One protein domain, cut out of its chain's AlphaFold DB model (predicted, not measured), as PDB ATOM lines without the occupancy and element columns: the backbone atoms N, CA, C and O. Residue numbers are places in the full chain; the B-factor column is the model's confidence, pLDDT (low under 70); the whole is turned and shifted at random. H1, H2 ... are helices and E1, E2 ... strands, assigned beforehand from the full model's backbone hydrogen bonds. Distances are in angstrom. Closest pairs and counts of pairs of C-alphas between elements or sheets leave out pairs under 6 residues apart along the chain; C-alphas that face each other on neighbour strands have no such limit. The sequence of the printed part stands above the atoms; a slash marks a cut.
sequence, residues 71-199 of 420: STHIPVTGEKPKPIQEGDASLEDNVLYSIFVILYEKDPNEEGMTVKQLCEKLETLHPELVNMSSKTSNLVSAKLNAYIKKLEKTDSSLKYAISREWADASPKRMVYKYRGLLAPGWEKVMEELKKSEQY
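Overview. This is residues 71 to 199 of the 420 residues of an uncharacterized protein of Candida tropicalis (strain ATCC MYA-3404 / T1) (UniProt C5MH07). A two-stranded antiparallel hairpin, E1 and E2, runs through the middle, with the long helix H4 packed on E1 and H1 packed on E2. H2 meets H1 and H4 beyond the hairpin, with the short H3 next to it at one end of the model, and H5 lies at the other end, near H4. The printed part has 129 residues with five named helices and two named strands, in the order H1, H2, H3, H4, E1, E2, H5, a mixed class of helices and strands. The whole is compact, with a radius of gyration of the C-alphas of 14.6 A and spans of 43 by 37 by 26 A.

Along the chain. Find C-alpha 160 at (132.348, 164.095, 145.674); from there E1, residues 160 to 166, runs 20.2 A. E2, residues 174 to 181, comes back over 21.4 A. The longest helix, H4, residues 136 to 152, measures 24.1 A. Look earlier for H1, residues 94 to 106, which begins with C-alpha 94 at (117.846, 165.724, 141.423) and measures 17.6 A. H2, residues 115 to 125, measures 15.3 A, and H3, residues 127 to 130, 5.3 A. H5, residues 186 to 199, runs 20.0 A to C-alpha 199 at (140.462, 147.850, 166.503).

Arrangement. In the hairpin of E1 and E2 the directions stand at 156 degrees; look for N 161 and O 180, 2.8 A apart, and N 175 and O 165, 2.8 A apart, both within hydrogen-bond range. Residues 113 to 114 pair antiparallel with residues 175 to 176 of E2. The closest C-alphas of H4 and E1 are those of Ile 148 and Ile 162, 7.1 A; H4 and E2 are only just apart, at 8.3 A. The closest of H1 and E2 are those of Leu 103 and Tyr 178, 5.8 A. H2 is the hub. It touches H1, about perpendicular at 85 degrees, with the C-alphas of Ile 99 and Leu 118 closest at 6.8 A. It touches H4 at a steep tilt of 66 degrees, opposite ways, closest at Cys 119 and Ser 137, C-alphas 6.3 A apart. H2 touches H3 too, closest at the C-alphas of Glu 123 and Val 130, 6.0 A. H1, with residues 95 to 96 alone, touches H4, about perpendicular at 87 degrees, closest at the C-alphas of Leu 96 and Lys 143, 6.3 A. H5 is close to H4 but not clearly touching, the C-alphas of Glu 152 and Met 190 being 7.2 A apart. In H1, H2, H4 and H5 every O i to N i+4 pair is within hydrogen-bond range; H3 is too short for such a pair.

Size, cuts and confidence. The C-alphas of Glu 128 and Tyr 199 are the two farthest apart, 46.0 A. The printed part has no cut, and no link between named elements is long. Residues 71 to 93 hold no named element. The mean pLDDT of the printed part is 88.8, and no printed residue is under 70.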
ATOM      1  N   SER A  71     133.830 160.089 157.986       73.00
ATOM      2  CA  SER A  71     133.533 160.964 156.843       73.00
ATOM      3  C   SER A  71     134.325 162.282 156.831       73.00
ATOM      4  O   SER A  71     134.449 162.902 155.781       73.00
ATOM      5  N   THR A  72     134.854 162.733 157.976       82.25
ATOM      6  CA  THR A  72     135.649 163.967 158.090       82.25
ATOM      7  C   THR A  72     137.120 163.753 157.757       82.25
ATOM      8  O   THR A  72     137.806 164.714 157.434       82.25
ATOM      9  N   HIS A  73     137.607 162.515 157.842       79.81
ATOM     10  CA  HIS A  73     139.013 162.161 157.623       79.81
ATOM     11  C   HIS A  73     139.293 161.659 156.204       79.81
ATOM     12  O   HIS A  73     140.394 161.198 155.911       79.81
ATOM     13  N   ILE A  74     138.303 161.742 155.316       83.56
ATOM     14  CA  ILE A  74     138.444 161.283 153.940       83.56
ATOM     15  C   ILE A  74     139.381 162.221 153.185       83.56
ATOM     16  O   ILE A  74     139.157 163.434 153.193       83.56
ATOM     17  N   PRO A  75     140.410 161.682 152.510       83.62
ATOM     18  CA  PRO A  75     141.314 162.503 151.730       83.62
ATOM     19  C   PRO A  75     140.562 163.123 150.549       83.62
ATOM     20  O   PRO A  75     139.915 162.434 149.753       83.62
ATOM     21  N   VAL A  76     140.672 164.442 150.443       89.44
ATOM     22  CA  VAL A  76     140.116 165.242 149.351       89.44
ATOM     23  C   VAL A  76     141.242 165.853 148.533       89.44
ATOM     24  O   VAL A  76     142.323 166.117 149.053       89.44
ATOM     25  N   THR A  77     140.989 166.096 147.252       84.69
ATOM     26  CA  THR A  77     141.974 166.683 146.328       84.69
ATOM     27  C   THR A  77     142.291 168.149 146.665       84.69
ATOM     28  O   THR A  77     143.253 168.709 146.155       84.69
ATOM     29  N   GLY A  78     141.489 168.791 147.525       80.69
ATOM     30  CA  GLY A  78     141.597 170.214 147.869       80.69
ATOM     31  C   GLY A  78     140.894 171.139 146.870       80.69
ATOM     32  O   GLY A  78     140.621 172.293 147.182       80.69
ATOM     33  N   GLU A  79     140.527 170.624 145.695       86.00
ATOM     34  CA  GLU A  79     139.669 171.317 144.742       86.00
ATOM     35  C   GLU A  79     138.188 171.122 145.092       86.00
ATOM     36  O   GLU A  79     137.708 169.998 145.287       86.00
ATOM     37  N   LYS A  80     137.449 172.236 145.118       88.38
ATOM     38  CA  LYS A  80     136.000 172.288 145.348       88.38
ATOM     39  C   LYS A  80     135.302 172.776 144.073       88.38
ATOM     40  O   LYS A  80     134.922 173.944 143.997       88.38
ATOM     41  N   PRO A  81     135.185 171.931 143.033       89.56
ATOM     42  CA  PRO A  81     134.454 172.298 141.828       89.56
ATOM     43  C   PRO A  81     132.954 172.387 142.113       89.56
ATOM     44  O   PRO A  81     132.446 171.791 143.065       89.56
ATOM     45  N   LYS A  82     132.222 173.097 141.251       91.06
ATOM     46  CA  LYS A  82     130.760 173.033 141.271       91.06
ATOM     47  C   LYS A  82     130.325 171.595 140.940       91.06
ATOM     48  O   LYS A  82     130.825 171.045 139.958       91.06
ATOM     49  N   PRO A  83     129.410 170.987 141.710       89.56
ATOM     50  CA  PRO A  83     128.864 169.673 141.393       89.56
ATOM     51  C   PRO A  83     128.192 169.671 140.015       89.56
ATOM     52  O   PRO A  83     127.391 170.558 139.704       89.56
ATOM     53  N   ILE A  84     128.507 168.667 139.200       88.44
ATOM     54  CA  ILE A  84     127.942 168.461 137.860       88.44
ATOM     55  C   ILE A  84     127.142 167.156 137.883       88.44
ATOM     56  O   ILE A  84     127.588 166.172 138.468       88.44
ATOM     57  N   GLN A  85     125.944 167.165 137.295       85.12
ATOM     58  CA  GLN A  85     125.082 165.978 137.218       85.12
ATOM     59  C   GLN A  85     125.412 165.106 135.999       85.12
ATOM     60  O   GLN A  85     125.317 163.882 136.052       85.12
ATOM     61  N   GLU A  86     125.804 165.736 134.892       76.81
ATOM     62  CA  GLU A  86     126.060 165.061 133.624       76.81
ATOM     63  C   GLU A  86     127.267 164.114 133.731       76.81
ATOM     64  O   GLU A  86     128.389 164.537 134.001       76.81
ATOM     65  N   GLY A  87     127.019 162.813 133.550       70.38
ATOM     66  CA  GLY A  87     128.039 161.760 133.596       70.38
ATOM     67  C   GLY A  87     128.395 161.232 134.992       70.38
ATOM     68  O   GLY A  87     129.148 160.264 135.087       70.38
ATOM     69  N   ASP A  88     127.836 161.797 136.066       76.94
ATOM     70  CA  ASP A  88     128.117 161.371 137.441       76.94
ATOM     71  C   ASP A  88     126.961 160.501 137.988       76.94
ATOM     72  O   ASP A  88     126.009 161.006 138.586       76.94
ATOM     73  N   ALA A  89     127.077 159.169 137.864       74.75
ATOM     74  CA  ALA A  89     126.081 158.187 138.346       74.75
ATOM     75  C   ALA A  89     125.751 158.320 139.851       74.75
ATOM     76  O   ALA A  89     124.705 157.912 140.356       74.75
ATOM     77  N   SER A  90     126.662 158.934 140.606       77.56
ATOM     78  CA  SER A  90     126.480 159.220 142.023       77.56
ATOM     79  C   SER A  90     125.470 160.344 142.320       77.56
ATOM     80  O   SER A  90     124.992 160.416 143.456       77.56
ATOM     81  N   LEU A  91     125.188 161.231 141.361       85.81
ATOM     82  CA  LEU A  91     124.342 162.424 141.512       85.81
ATOM     83  C   LEU A  91     123.100 162.396 140.606       85.81
ATOM     84  O   LEU A  91     122.467 163.426 140.396       85.81
ATOM     85  N   GLU A  92     122.697 161.222 140.119       84.00
ATOM     86  CA  GLU A  92     121.488 161.057 139.289       84.00
ATOM     87  C   GLU A  92     120.213 161.588 139.964       84.00
ATOM     88  O   GLU A  92     119.269 162.010 139.302       84.00
ATOM     89  N   ASP A  93     120.174 161.592 141.295       90.62
ATOM     90  CA  ASP A  93     119.043 162.111 142.050       90.62
ATOM     91  C   ASP A  93     119.034 163.650 142.088       90.62
ATOM     92  O   ASP A  93     119.905 164.267 142.701       90.62
ATOM     93  N   ASN A  94     118.003 164.264 141.497       92.12
ATOM     94  CA  ASN A  94     117.846 165.724 141.423       92.12
ATOM     95  C   ASN A  94     117.830 166.418 142.795       92.12
ATOM     96  O   ASN A  94     118.340 167.531 142.930       92.12
ATOM     97  N   VAL A  95     117.261 165.778 143.826       93.06
ATOM     98  CA  VAL A  95     117.225 166.340 145.187       93.06
ATOM     99  C   VAL A  95     118.631 166.355 145.761       93.06
ATOM    100  O   VAL A  95     119.074 167.370 146.293       93.06
ATOM    101  N   LEU A  96     119.352 165.242 145.627       94.50
ATOM    102  CA  LEU A  96     120.731 165.144 146.081       94.50
ATOM    103  C   LEU A  96     121.640 166.129 145.337       94.50
ATOM    104  O   LEU A  96     122.383 166.859 145.986       94.50
ATOM    105  N   TYR A  97     121.539 166.192 144.010       94.88
ATOM    106  CA  TYR A  97     122.268 167.154 143.185       94.88
ATOM    107  C   TYR A  97     122.045 168.593 143.656       94.88
ATOM    108  O   TYR A  97     123.005 169.307 143.951       94.88
ATOM    109  N   SER A  98     120.785 168.989 143.841       94.69
ATOM    110  CA  SER A  98     120.435 170.334 144.304       94.69
ATOM    111  C   SER A  98     120.998 170.631 145.696       94.69
ATOM    112  O   SER A  98     121.491 171.728 145.939       94.69
ATOM    113  N   ILE A  99     121.009 169.650 146.609       95.06
ATOM    114  CA  ILE A  99     121.644 169.801 147.928       95.06
ATOM    115  C   ILE A  99     123.148 170.068 147.789       95.06
ATOM    116  O   ILE A  99     123.676 170.945 148.471       95.06
ATOM    117  N   PHE A 100     123.840 169.340 146.912       94.94
ATOM    118  CA  PHE A 100     125.265 169.550 146.654       94.94
ATOM    119  C   PHE A 100     125.541 170.946 146.082       94.94
ATOM    120  O   PHE A 100     126.468 171.618 146.535       94.94
ATOM    121  N   VAL A 101     124.708 171.420 145.153       94.62
ATOM    122  CA  VAL A 101     124.798 172.786 144.614       94.62
ATOM    123  C   VAL A 101     124.556 173.829 145.707       94.62
ATOM    124  O   VAL A 101     125.328 174.778 145.827       94.62
ATOM    125  N   ILE A 102     123.553 173.632 146.568       94.94
ATOM    126  CA  ILE A 102     123.271 174.526 147.702       94.94
ATOM    127  C   ILE A 102     124.465 174.601 148.657       94.94
ATOM    128  O   ILE A 102     124.860 175.696 149.052       94.94
ATOM    129  N   LEU A 103     125.055 173.458 149.019       94.62
ATOM    130  CA  LEU A 103     126.241 173.407 149.880       94.62
ATOM    131  C   LEU A 103     127.456 174.081 149.228       94.62
ATOM    132  O   LEU A 103     128.273 174.672 149.924       94.62
ATOM    133  N   TYR A 104     127.581 174.021 147.903       94.06
ATOM    134  CA  TYR A 104     128.642 174.715 147.180       94.06
ATOM    135  C   TYR A 104     128.444 176.241 147.167       94.06
ATOM    136  O   TYR A 104     129.374 176.981 147.471       94.06
ATOM    137  N   GLU A 105     127.237 176.717 146.850       94.06
ATOM    138  CA  GLU A 105     126.974 178.147 146.629       94.06
ATOM    139  C   GLU A 105     126.686 178.934 147.912       94.06
ATOM    140  O   GLU A 105     126.977 180.128 147.985       94.06
ATOM    141  N   LYS A 106     126.054 178.304 148.909       91.88
ATOM    142  CA  LYS A 106     125.589 178.978 150.133       91.88
ATOM    143  C   LYS A 106     126.476 178.718 151.349       91.88
ATOM    144  O   LYS A 106     126.263 179.365 152.369       91.88
ATOM    145  N   ASP A 107     127.451 177.817 151.244       89.69
ATOM    146  CA  ASP A 107     128.443 177.537 152.289       89.69
ATOM    147  C   ASP A 107     129.885 177.598 151.733       89.69
ATOM    148  O   ASP A 107     130.565 176.573 151.568       89.69
ATOM    149  N   PRO A 108     130.374 178.813 151.405       86.50
ATOM    150  CA  PRO A 108     131.748 179.003 150.948       86.50
ATOM    151  C   PRO A 108     132.772 178.749 152.063       86.50
ATOM    152  O   PRO A 108     133.876 178.306 151.766       86.50
ATOM    153  N   ASN A 109     132.394 178.975 153.327       85.44
ATOM    154  CA  ASN A 109     133.276 178.862 154.495       85.44
ATOM    155  C   ASN A 109     133.378 177.434 155.060       85.44
ATOM    156  O   ASN A 109     134.117 177.219 156.017       85.44
ATOM    157  N   GLU A 110     132.640 176.470 154.500       85.62
ATOM    158  CA  GLU A 110     132.559 175.087 154.995       85.62
ATOM    159  C   GLU A 110     132.109 174.979 156.464       85.62
ATOM    160  O   GLU A 110     132.490 174.054 157.192       85.62
ATOM    161  N   GLU A 111     131.266 175.913 156.910       87.25
ATOM    162  CA  GLU A 111     130.669 175.882 158.250       87.25
ATOM    163  C   GLU A 111     129.663 174.722 158.367       87.25
ATOM    164  O   GLU A 111     129.490 174.116 159.429       87.25
ATOM    165  N   GLY A 112     129.091 174.319 157.234       90.62
ATOM    166  CA  GLY A 112     128.124 173.247 157.107       90.62
ATOM    167  C   GLY A 112     126.700 173.711 157.366       90.62
ATOM    168  O   GLY A 112     126.427 174.625 158.140       90.62
ATOM    169  N   MET A 113     125.747 173.025 156.738       93.31
ATOM    170  CA  MET A 113     124.324 173.305 156.916       93.31
ATOM    171  C   MET A 113     123.589 172.137 157.559       93.31
ATOM    172  O   MET A 113     123.828 170.962 157.274       93.31
ATOM    173  N   THR A 114     122.640 172.467 158.430       94.88
ATOM    174  CA  THR A 114     121.699 171.497 158.987       94.88
ATOM    175  C   THR A 114     120.643 171.107 157.954       94.88
ATOM    176  O   THR A 114     120.327 171.868 157.042       94.88
ATOM    177  N   VAL A 115     119.998 169.950 158.147       94.12
ATOM    178  CA  VAL A 115     118.889 169.494 157.283       94.12
ATOM    179  C   VAL A 115     117.780 170.545 157.170       94.12
ATOM    180  O   VAL A 115     117.216 170.716 156.096       94.12
ATOM    181  N   LYS A 116     117.477 171.264 158.259       92.81
ATOM    182  CA  LYS A 116     116.448 172.316 158.261       92.81
ATOM    183  C   LYS A 116     116.823 173.455 157.314       92.81
ATOM    184  O   LYS A 116     116.021 173.808 156.463       92.81
ATOM    185  N   GLN A 117     118.050 173.964 157.434       94.31
ATOM    186  CA  GLN A 117     118.558 175.036 156.574       94.31
ATOM    187  C   GLN A 117     118.607 174.595 155.108       94.31
ATOM    188  O   GLN A 117     118.224 175.358 154.228       94.31
ATOM    189  N   LEU A 118     119.007 173.346 154.841       95.00
ATOM    190  CA  LEU A 118     118.985 172.790 153.487       95.00
ATOM    191  C   LEU A 118     117.569 172.732 152.910       95.00
ATOM    192  O   LEU A 118     117.388 173.084 151.753       95.00
ATOM    193  N   CYS A 119     116.568 172.332 153.702       94.44
ATOM    194  CA  CYS A 119     115.173 172.320 153.247       94.44
ATOM    195  C   CYS A 119     114.664 173.733 152.939       94.44
ATOM    196  O   CYS A 119     114.059 173.928 151.894       94.44
ATOM    197  N   GLU A 120     114.959 174.710 153.803       94.62
ATOM    198  CA  GLU A 120     114.588 176.118 153.584       94.62
ATOM    199  C   GLU A 120     115.212 176.664 152.288       94.62
ATOM    200  O   GLU A 120     114.539 177.313 151.493       94.62
ATOM    201  N   LYS A 121     116.492 176.364 152.027       94.69
ATOM    202  CA  LYS A 121     117.155 176.776 150.778       94.69
ATOM    203  C   LYS A 121     116.623 176.031 149.556       94.69
ATOM    204  O   LYS A 121     116.482 176.641 148.499       94.69
ATOM    205  N   LEU A 122     116.303 174.747 149.699       94.06
ATOM    206  CA  LEU A 122     115.723 173.946 148.627       94.06
ATOM    207  C   LEU A 122     114.345 174.480 148.222       94.06
ATOM    208  O   LEU A 122     114.077 174.593 147.037       94.06
ATOM    209  N   GLU A 123     113.519 174.891 149.185       93.44
ATOM    210  CA  GLU A 123     112.217 175.516 148.926       93.44
ATOM    211  C   GLU A 123     112.343 176.842 148.169       93.44
ATOM    212  O   GLU A 123     111.564 177.104 147.258       93.44
ATOM    213  N   THR A 124     113.364 177.647 148.481       93.19
ATOM    214  CA  THR A 124     113.586 178.925 147.785       93.19
ATOM    215  C   THR A 124     114.129 178.788 146.362       93.19
ATOM    216  O   THR A 124     113.879 179.667 145.545       93.19
ATOM    217  N   LEU A 125     114.909 177.740 146.069       91.19
ATOM    218  CA  LEU A 125     115.603 177.589 144.781       91.19
ATOM    219  C   LEU A 125     114.922 176.591 143.842       91.19
ATOM    220  O   LEU A 125     114.934 176.794 142.633       91.19
ATOM    221  N   HIS A 126     114.347 175.530 144.402       91.19
ATOM    222  CA  HIS A 126     113.774 174.390 143.688       91.19
ATOM    223  C   HIS A 126     112.451 173.955 144.342       91.19
ATOM    224  O   HIS A 126     112.362 172.854 144.909       91.19
ATOM    225  N   PRO A 127     111.410 174.809 144.316       90.31
ATOM    226  CA  PRO A 127     110.121 174.497 144.935       90.31
ATOM    227  C   PRO A 127     109.490 173.215 144.367       90.31
ATOM    228  O   PRO A 127     108.803 172.486 145.085       90.31
ATOM    229  N   GLU A 128     109.777 172.868 143.109       91.06
ATOM    230  CA  GLU A 128     109.330 171.629 142.474       91.06
ATOM    231  C   GLU A 128     109.823 170.370 143.204       91.06
ATOM    232  O   GLU A 128     109.086 169.390 143.321       91.06
ATOM    233  N   LEU A 129     111.038 170.404 143.762       86.44
ATOM    234  CA  LEU A 129     111.640 169.265 144.456       86.44
ATOM    235  C   LEU A 129     111.084 169.082 145.869       86.44
ATOM    236  O   LEU A 129     111.057 167.963 146.385       86.44
ATOM    237  N   VAL A 130     110.611 170.161 146.494       87.75
ATOM    238  CA  VAL A 130     109.964 170.104 147.811       87.75
ATOM    239  C   VAL A 130     108.614 169.398 147.716       87.75
ATOM    240  O   VAL A 130     108.290 168.594 148.590       87.75
ATOM    241  N   ASN A 131     107.892 169.595 146.612       86.94
ATOM    242  CA  ASN A 131     106.587 168.975 146.367       86.94
ATOM    243  C   ASN A 131     106.654 167.460 146.093       86.94
ATOM    244  O   ASN A 131     105.629 166.783 146.142       86.94
ATOM    245  N   MET A 132     107.848 166.898 145.867       84.75
ATOM    246  CA  MET A 132     108.046 165.458 145.640       84.75
ATOM    247  C   MET A 132     107.697 164.598 146.864       84.75
ATOM    248  O   MET A 132     107.477 163.393 146.742       84.75
ATOM    249  N   SER A 133     107.688 165.179 148.069       87.19
ATOM    250  CA  SER A 133     107.369 164.456 149.298       87.19
ATOM    251  C   SER A 133     106.685 165.352 150.319       87.19
ATOM    252  O   SER A 133     107.159 166.439 150.618       87.19
ATOM    253  N   SER A 134     105.654 164.832 150.987       87.38
ATOM    254  CA  SER A 134     105.025 165.500 152.137       87.38
ATOM    255  C   SER A 134     105.972 165.703 153.329       87.38
ATOM    256  O   SER A 134     105.663 166.459 154.247       87.38
ATOM    257  N   LYS A 135     107.121 165.009 153.352       92.12
ATOM    258  CA  LYS A 135     108.146 165.113 154.399       92.12
ATOM    259  C   LYS A 135     109.527 165.344 153.791       92.12
ATOM    260  O   LYS A 135     110.425 164.514 153.949       92.12
ATOM    261  N   THR A 136     109.725 166.496 153.161       91.81
ATOM    262  CA  THR A 136     110.990 166.905 152.520       91.81
ATOM    263  C   THR A 136     112.200 166.748 153.444       91.81
ATOM    264  O   THR A 136     113.219 166.207 153.036       91.81
ATOM    265  N   SER A 137     112.075 167.082 154.735       93.06
ATOM    266  CA  SER A 137     113.159 166.883 155.714       93.06
ATOM    267  C   SER A 137     113.585 165.412 155.877       93.06
ATOM    268  O   SER A 137     114.778 165.115 156.009       93.06
ATOM    269  N   ASN A 138     112.638 164.469 155.814       94.81
ATOM    270  CA  ASN A 138     112.948 163.040 155.846       94.81
ATOM    271  C   ASN A 138     113.604 162.592 154.535       94.81
ATOM    272  O   ASN A 138     114.571 161.839 154.563       94.81
ATOM    273  N   LEU A 139     113.123 163.097 153.395       93.88
ATOM    274  CA  LEU A 139     113.725 162.818 152.093       93.88
ATOM    275  C   LEU A 139     115.183 163.299 152.043       93.88
ATOM    276  O   LEU A 139     116.077 162.500 151.784       93.88
ATOM    277  N   VAL A 140     115.436 164.567 152.375       95.00
ATOM    278  CA  VAL A 140     116.775 165.182 152.385       95.00
ATOM    279  C   VAL A 140     117.721 164.419 153.316       95.00
ATOM    280  O   VAL A 140     118.819 164.035 152.912       95.00
ATOM    281  N   SER A 141     117.294 164.132 154.549       94.38
ATOM    282  CA  SER A 141     118.125 163.376 155.496       94.38
ATOM    283  C   SER A 141     118.367 161.931 155.055       94.38
ATOM    284  O   SER A 141     119.467 161.413 155.252       94.38
ATOM    285  N   ALA A 142     117.390 161.274 154.425       94.00
ATOM    286  CA  ALA A 142     117.564 159.939 153.869       94.00
ATOM    287  C   ALA A 142     118.569 159.934 152.709       94.00
ATOM    288  O   ALA A 142     119.455 159.081 152.694       94.00
ATOM    289  N   LYS A 143     118.482 160.898 151.782       94.38
ATOM    290  CA  LYS A 143     119.403 161.020 150.638       94.38
ATOM    291  C   LYS A 143     120.839 161.284 151.096       94.38
ATOM    292  O   LYS A 143     121.743 160.564 150.683       94.38
ATOM    293  N   LEU A 144     121.034 162.219 152.027       95.31
ATOM    294  CA  LEU A 144     122.350 162.515 152.604       95.31
ATOM    295  C   LEU A 144     122.949 161.312 153.340       95.31
ATOM    296  O   LEU A 144     124.105 160.957 153.123       95.31
ATOM    297  N   ASN A 145     122.162 160.636 154.181       93.25
ATOM    298  CA  ASN A 145     122.647 159.457 154.898       93.25
ATOM    299  C   ASN A 145     122.922 158.276 153.963       93.25
ATOM    300  O   ASN A 145     123.851 157.512 154.211       93.25
ATOM    301  N   ALA A 146     122.124 158.098 152.908       93.62
ATOM    302  CA  ALA A 146     122.385 157.082 151.896       93.62
ATOM    303  C   ALA A 146     123.713 157.359 151.182       93.62
ATOM    304  O   ALA A 146     124.508 156.436 151.032       93.62
ATOM    305  N   TYR A 147     123.978 158.616 150.819       93.50
ATOM    306  CA  TYR A 147     125.241 159.018 150.205       93.50
ATOM    307  C   TYR A 147     126.439 158.767 151.126       93.50
ATOM    308  O   TYR A 147     127.389 158.104 150.729       93.50
ATOM    309  N   ILE A 148     126.369 159.206 152.386       92.38
ATOM    310  CA  ILE A 148     127.440 158.965 153.367       92.38
ATOM    311  C   ILE A 148     127.668 157.468 153.569       92.38
ATOM    312  O   ILE A 148     128.803 157.021 153.610       92.38
ATOM    313  N   LYS A 149     126.612 156.653 153.621       91.38
ATOM    314  CA  LYS A 149     126.775 155.197 153.731       91.38
ATOM    315  C   LYS A 149     127.464 154.581 152.516       91.38
ATOM    316  O   LYS A 149     128.159 153.589 152.688       91.38
ATOM    317  N   LYS A 150     127.242 155.106 151.310       91.31
ATOM    318  CA  LYS A 150     127.967 154.676 150.102       91.31
ATOM    319  C   LYS A 150     129.447 155.065 150.190       91.31
ATOM    320  O   LYS A 150     130.330 154.257 149.925       91.31
ATOM    321  N   LEU A 151     129.709 156.275 150.677       90.19
ATOM    322  CA  LEU A 151     131.050 156.805 150.926       90.19
ATOM    323  C   LEU A 151     131.811 155.938 151.947       90.19
ATOM    324  O   LEU A 151     132.934 155.518 151.704       90.19
ATOM    325  N   GLU A 152     131.162 155.555 153.046       88.38
ATOM    326  CA  GLU A 152     131.716 154.671 154.087       88.38
ATOM    327  C   GLU A 152     131.875 153.203 153.651       88.38
ATOM    328  O   GLU A 152     132.569 152.412 154.303       88.38
ATOM    329  N   LYS A 153     131.210 152.812 152.562       87.56
ATOM    330  CA  LYS A 153     131.349 151.499 151.922       87.56
ATOM    331  C   LYS A 153     132.409 151.479 150.826       87.56
ATOM    332  O   LYS A 153     132.553 150.437 150.197       87.56
ATOM    333  N   THR A 154     133.129 152.588 150.634       84.38
ATOM    334  CA  THR A 154     134.162 152.741 149.602       84.38
ATOM    335  C   THR A 154     133.632 152.422 148.203       84.38
ATOM    336  O   THR A 154     134.261 151.695 147.442       84.38
ATOM    337  N   ASP A 155     132.440 152.936 147.879       84.38
ATOM    338  CA  ASP A 155     131.879 152.807 146.534       84.38
ATOM    339  C   ASP A 155     132.697 153.664 145.547       84.38
ATOM    340  O   ASP A 155     132.622 154.894 145.565       84.38
ATOM    341  N   SER A 156     133.438 153.014 144.646       81.00
ATOM    342  CA  SER A 156     134.334 153.651 143.661       81.00
ATOM    343  C   SER A 156     133.637 154.557 142.640       81.00
ATOM    344  O   SER A 156     134.272 155.351 141.952       81.00
ATOM    345  N   SER A 157     132.308 154.468 142.553       84.50
ATOM    346  CA  SER A 157     131.475 155.330 141.710       84.50
ATOM    347  C   SER A 157     131.302 156.747 142.273       84.50
ATOM    348  O   SER A 157     130.718 157.600 141.599       84.50
ATOM    349  N   LEU A 158     131.725 157.002 143.513       88.94
ATOM    350  CA  LEU A 158     131.589 158.308 144.147       88.94
ATOM    351  C   LEU A 158     132.746 159.225 143.762       88.94
ATOM    352  O   LEU A 158     133.912 158.842 143.792       88.94
ATOM    353  N   LYS A 159     132.404 160.478 143.471       90.50
ATOM    354  CA  LYS A 159     133.358 161.512 143.051       90.50
ATOM    355  C   LYS A 159     133.501 162.640 144.066       90.50
ATOM    356  O   LYS A 159     134.573 163.223 144.206       90.50
ATOM    357  N   TYR A 160     132.426 162.943 144.787       92.38
ATOM    358  CA  TYR A 160     132.348 164.095 145.674       92.38
ATOM    359  C   TYR A 160     132.440 163.688 147.144       92.38
ATOM    360  O   TYR A 160     131.823 162.714 147.581       92.38
ATOM    361  N   ALA A 161     133.174 164.471 147.920       92.44
ATOM    362  CA  ALA A 161     133.330 164.287 149.349       92.44
ATOM    363  C   ALA A 161     132.303 165.126 150.116       92.44
ATOM    364  O   ALA A 161     132.176 166.339 149.918       92.44
ATOM    365  N   ILE A 162     131.586 164.473 151.028       92.62
ATOM    366  CA  ILE A 162     130.693 165.124 151.984       92.62
ATOM    367  C   ILE A 162     131.003 164.599 153.382       92.62
ATOM    368  O   ILE A 162     131.122 163.388 153.575       92.62
ATOM    369  N   SER A 163     131.128 165.500 154.354       91.75
ATOM    370  CA  SER A 163     131.320 165.132 155.758       91.75
ATOM    371  C   SER A 163     130.081 165.451 156.587       91.75
ATOM    372  O   SER A 163     129.278 166.328 156.249       91.75
ATOM    373  N   ARG A 164     129.906 164.696 157.677       92.44
ATOM    374  CA  ARG A 164     128.801 164.867 158.626       92.44
ATOM    375  C   ARG A 164     129.348 165.076 160.031       92.44
ATOM    376  O   ARG A 164     129.918 164.161 160.619       92.44
ATOM    377  N   GLU A 165     129.110 166.260 160.579       90.62
ATOM    378  CA  GLU A 165     129.696 166.729 161.841       90.62
ATOM    379  C   GLU A 165     128.608 167.258 162.784       90.62
ATOM    380  O   GLU A 165     127.515 167.613 162.345       90.62
ATOM    381  N   TRP A 166     128.859 167.276 164.095       89.19
ATOM    382  CA  TRP A 166     127.968 167.969 165.034       89.19
ATOM    383  C   TRP A 166     128.192 169.477 164.913       89.19
ATOM    384  O   TRP A 166     129.332 169.906 164.797       89.19
ATOM    385  N   ALA A 167     127.127 170.279 164.957       86.44
ATOM    386  CA  ALA A 167     127.260 171.731 164.918       86.44
ATOM    387  C   ALA A 167     127.940 172.263 166.190       86.44
ATOM    388  O   ALA A 167     127.524 171.912 167.300       86.44
ATOM    389  N   ASP A 168     128.883 173.192 166.035       82.62
ATOM    390  CA  ASP A 168     129.577 173.832 167.162       82.62
ATOM    391  C   ASP A 168     128.609 174.653 168.024       82.62
ATOM    392  O   ASP A 168     128.605 174.563 169.253       82.62
ATOM    393  N   ALA A 169     127.693 175.376 167.373       79.62
ATOM    394  CA  ALA A 169     126.646 176.150 168.037       79.62
ATOM    395  C   ALA A 169     125.564 175.271 168.697       79.62
ATOM    396  O   ALA A 169     124.842 175.721 169.589       79.62
ATOM    397  N   SER A 170     125.401 174.017 168.257       75.00
ATOM    398  CA  SER A 170     124.385 173.113 168.801       75.00
ATOM    399  C   SER A 170     124.837 171.652 168.781       75.00
ATOM    400  O   SER A 170     124.631 170.949 167.788       75.00
ATOM    401  N   PRO A 171     125.275 171.105 169.931       74.25
ATOM    402  CA  PRO A 171     125.742 169.721 170.047       74.25
ATOM    403  C   PRO A 171     124.683 168.636 169.794       74.25
ATOM    404  O   PRO A 171     124.948 167.466 170.083       74.25
ATOM    405  N   LYS A 172     123.460 169.016 169.398       85.19
ATOM    406  CA  LYS A 172     122.310 168.139 169.130       85.19
ATOM    407  C   LYS A 172     121.920 168.088 167.653       85.19
ATOM    408  O   LYS A 172     121.064 167.279 167.304       85.19
ATOM    409  N   ARG A 173     122.475 168.947 166.796       87.88
ATOM    410  CA  ARG A 173     122.132 168.985 165.370       87.88
ATOM    411  C   ARG A 173     123.370 168.671 164.544       87.88
ATOM    412  O   ARG A 173     124.421 169.248 164.788       87.88
ATOM    413  N   MET A 174     123.228 167.752 163.592       91.75
ATOM    414  CA  MET A 174     124.282 167.473 162.618       91.75
ATOM    415  C   MET A 174     124.258 168.529 161.512       91.75
ATOM    416  O   MET A 174     123.177 168.941 161.074       91.75
ATOM    417  N   VAL A 175     125.440 168.902 161.042       93.62
ATOM    418  CA  VAL A 175     125.684 169.698 159.841       93.62
ATOM    419  C   VAL A 175     126.351 168.833 158.779       93.62
ATOM    420  O   VAL A 175     127.086 167.890 159.087       93.62
ATOM    421  N   TYR A 176     126.057 169.147 157.525       94.75
ATOM    422  CA  TYR A 176     126.642 168.512 156.354       94.75
ATOM    423  C   TYR A 176     127.516 169.528 155.637       94.75
ATOM    424  O   TYR A 176     127.081 170.662 155.426       94.75
ATOM    425  N   LYS A 177     128.732 169.116 155.282       93.75
ATOM    426  CA  LYS A 177     129.741 169.968 154.647       93.75
ATOM    427  C   LYS A 177     130.160 169.356 153.325       93.75
ATOM    428  O   LYS A 177     130.556 168.190 153.285       93.75
ATOM    429  N   TYR A 178     130.084 170.137 152.252       94.56
ATOM    430  CA  TYR A 178     130.648 169.744 150.967       94.56
ATOM    431  C   TYR A 178     132.141 170.079 150.942       94.56
ATOM    432  O   TYR A 178     132.508 171.249 151.029       94.56
ATOM    433  N   ARG A 179     132.982 169.044 150.840       91.88
ATOM    434  CA  ARG A 179     134.447 169.137 150.959       91.88
ATOM    435  C   ARG A 179     135.179 169.146 149.611       91.88
ATOM    436  O   ARG A 179     136.395 169.281 149.585       91.88
ATOM    437  N   GLY A 180     134.462 168.977 148.498       91.81
ATOM    438  CA  GLY A 180     135.046 168.968 147.153       91.81
ATOM    439  C   GLY A 180     135.167 167.572 146.547       91.81
ATOM    440  O   GLY A 180     134.271 166.740 146.707       91.81
ATOM    441  N   LEU A 181     136.242 167.333 145.795       92.00
ATOM    442  CA  LEU A 181     136.508 166.050 145.136       92.00
ATOM    443  C   LEU A 181     137.228 165.062 146.051       92.00
ATOM    444  O   LEU A 181     138.126 165.428 146.810       92.00
ATOM    445  N   LEU A 182     136.864 163.788 145.920       90.81
ATOM    446  CA  LEU A 182     137.581 162.683 146.545       90.81
ATOM    447  C   LEU A 182     138.966 162.519 145.906       90.81
ATOM    448  O   LEU A 182     139.095 162.541 144.680       90.81
ATOM    449  N   ALA A 183     139.995 162.338 146.737       90.06
ATOM    450  CA  ALA A 183     141.354 162.101 146.259       90.06
ATOM    451  C   ALA A 183     141.472 160.716 145.594       90.06
ATOM    452  O   ALA A 183     140.848 159.760 146.054       90.06
ATOM    453  N   PRO A 184     142.300 160.537 144.552       87.06
ATOM    454  CA  PRO A 184     142.504 159.221 143.954       87.06
ATOM    455  C   PRO A 184     143.056 158.230 144.991       87.06
ATOM    456  O   PRO A 184     144.020 158.518 145.696       87.06
ATOM    457  N   GLY A 185     142.444 157.046 145.088       84.50
ATOM    458  CA  GLY A 185     142.841 156.021 146.062       84.50
ATOM    459  C   GLY A 185     142.315 156.233 147.488       84.50
ATOM    460  O   GLY A 185     142.749 155.519 148.394       84.50
ATOM    461  N   TRP A 186     141.365 157.155 147.687       87.69
ATOM    462  CA  TRP A 186     140.693 157.400 148.971       87.69
ATOM    463  C   TRP A 186     140.100 156.137 149.617       87.69
ATOM    464  O   TRP A 186     140.049 156.033 150.840       87.69
ATOM    465  N   GLU A 187     139.702 155.157 148.805       87.75
ATOM    466  CA  GLU A 187     139.140 153.874 149.235       87.75
ATOM    467  C   GLU A 187     140.067 153.123 150.201       87.75
ATOM    468  O   GLU A 187     139.618 152.638 151.237       87.75
ATOM    469  N   LYS A 188     141.375 153.089 149.910       85.62
ATOM    470  CA  LYS A 188     142.364 152.391 150.749       85.62
ATOM    471  C   LYS A 188     142.506 153.051 152.116       85.62
ATOM    472  O   LYS A 188     142.556 152.364 153.130       85.62
ATOM    473  N   VAL A 189     142.528 154.384 152.130       84.88
ATOM    474  CA  VAL A 189     142.603 155.174 153.367       84.88
ATOM    475  C   VAL A 189     141.338 154.965 154.199       84.88
ATOM    476  O   VAL A 189     141.413 154.817 155.412       84.88
ATOM    477  N   MET A 190     140.174 154.879 153.555       85.75
ATOM    478  CA  MET A 190     138.911 154.601 154.239       85.75
ATOM    479  C   MET A 190     138.834 153.188 154.818       85.75
ATOM    480  O   MET A 190     138.343 153.013 155.933       85.75
ATOM    481  N   GLU A 191     139.323 152.182 154.095       85.81
ATOM    482  CA  GLU A 191     139.402 150.815 154.610       85.81
ATOM    483  C   GLU A 191     140.338 150.730 155.826       85.81
ATOM    484  O   GLU A 191     139.998 150.100 156.831       85.81
ATOM    485  N   GLU A 192     141.474 151.429 155.776       86.75
ATOM    486  CA  GLU A 192     142.413 151.528 156.892       86.75
ATOM    487  C   GLU A 192     141.803 152.247 158.103       86.75
ATOM    488  O   GLU A 192     141.847 151.702 159.205       86.75
ATOM    489  N   LEU A 193     141.146 153.396 157.901       85.81
ATOM    490  CA  LEU A 193     140.446 154.140 158.958       85.81
ATOM    491  C   LEU A 193     139.337 153.308 159.612       85.81
ATOM    492  O   LEU A 193     139.166 153.304 160.831       85.81
ATOM    493  N   LYS A 194     138.587 152.553 158.810       85.00
ATOM    494  CA  LYS A 194     137.545 151.658 159.316       85.00
ATOM    495  C   LYS A 194     138.141 150.518 160.136       85.00
ATOM    496  O   LYS A 194     137.570 150.123 161.153       85.00
ATOM    497  N   LYS A 195     139.285 149.981 159.707       86.00
ATOM    498  CA  LYS A 195     140.001 148.923 160.424       86.00
ATOM    499  C   LYS A 195     140.594 149.434 161.738       86.00
ATOM    500  O   LYS A 195     140.480 148.738 162.746       86.00
ATOM    501  N   SER A 196     141.185 150.630 161.747       84.44
ATOM    502  CA  SER A 196     141.724 151.241 162.967       84.44
ATOM    503  C   SER A 196     140.619 151.511 163.981       84.44
ATOM    504  O   SER A 196     140.762 151.165 165.149       84.44
ATOM    505  N   GLU A 197     139.471 152.022 163.538       82.44
ATOM    506  CA  GLU A 197     138.353 152.293 164.437       82.44
ATOM    507  C   GLU A 197     137.722 151.008 164.997       82.44
ATOM    508  O   GLU A 197     137.393 150.930 166.181       82.44
ATOM    509  N   GLN A 198     137.602 149.953 164.181       83.31
ATOM    510  CA  GLN A 198     137.176 148.638 164.673       83.31
ATOM    511  C   GLN A 198     138.141 148.088 165.729       83.31
ATOM    512  O   GLN A 198     137.694 147.520 166.726       83.31
ATOM    513  N   TYR A 199     139.450 148.269 165.536       82.38
ATOM    514  CA  TYR A 199     140.462 147.850 166.503       82.38
ATOM    515  C   TYR A 199     140.351 148.632 167.820       82.38
ATOM    516  O   TYR A 199     140.340 148.028 168.894       82.38
TER     517      TYR A 199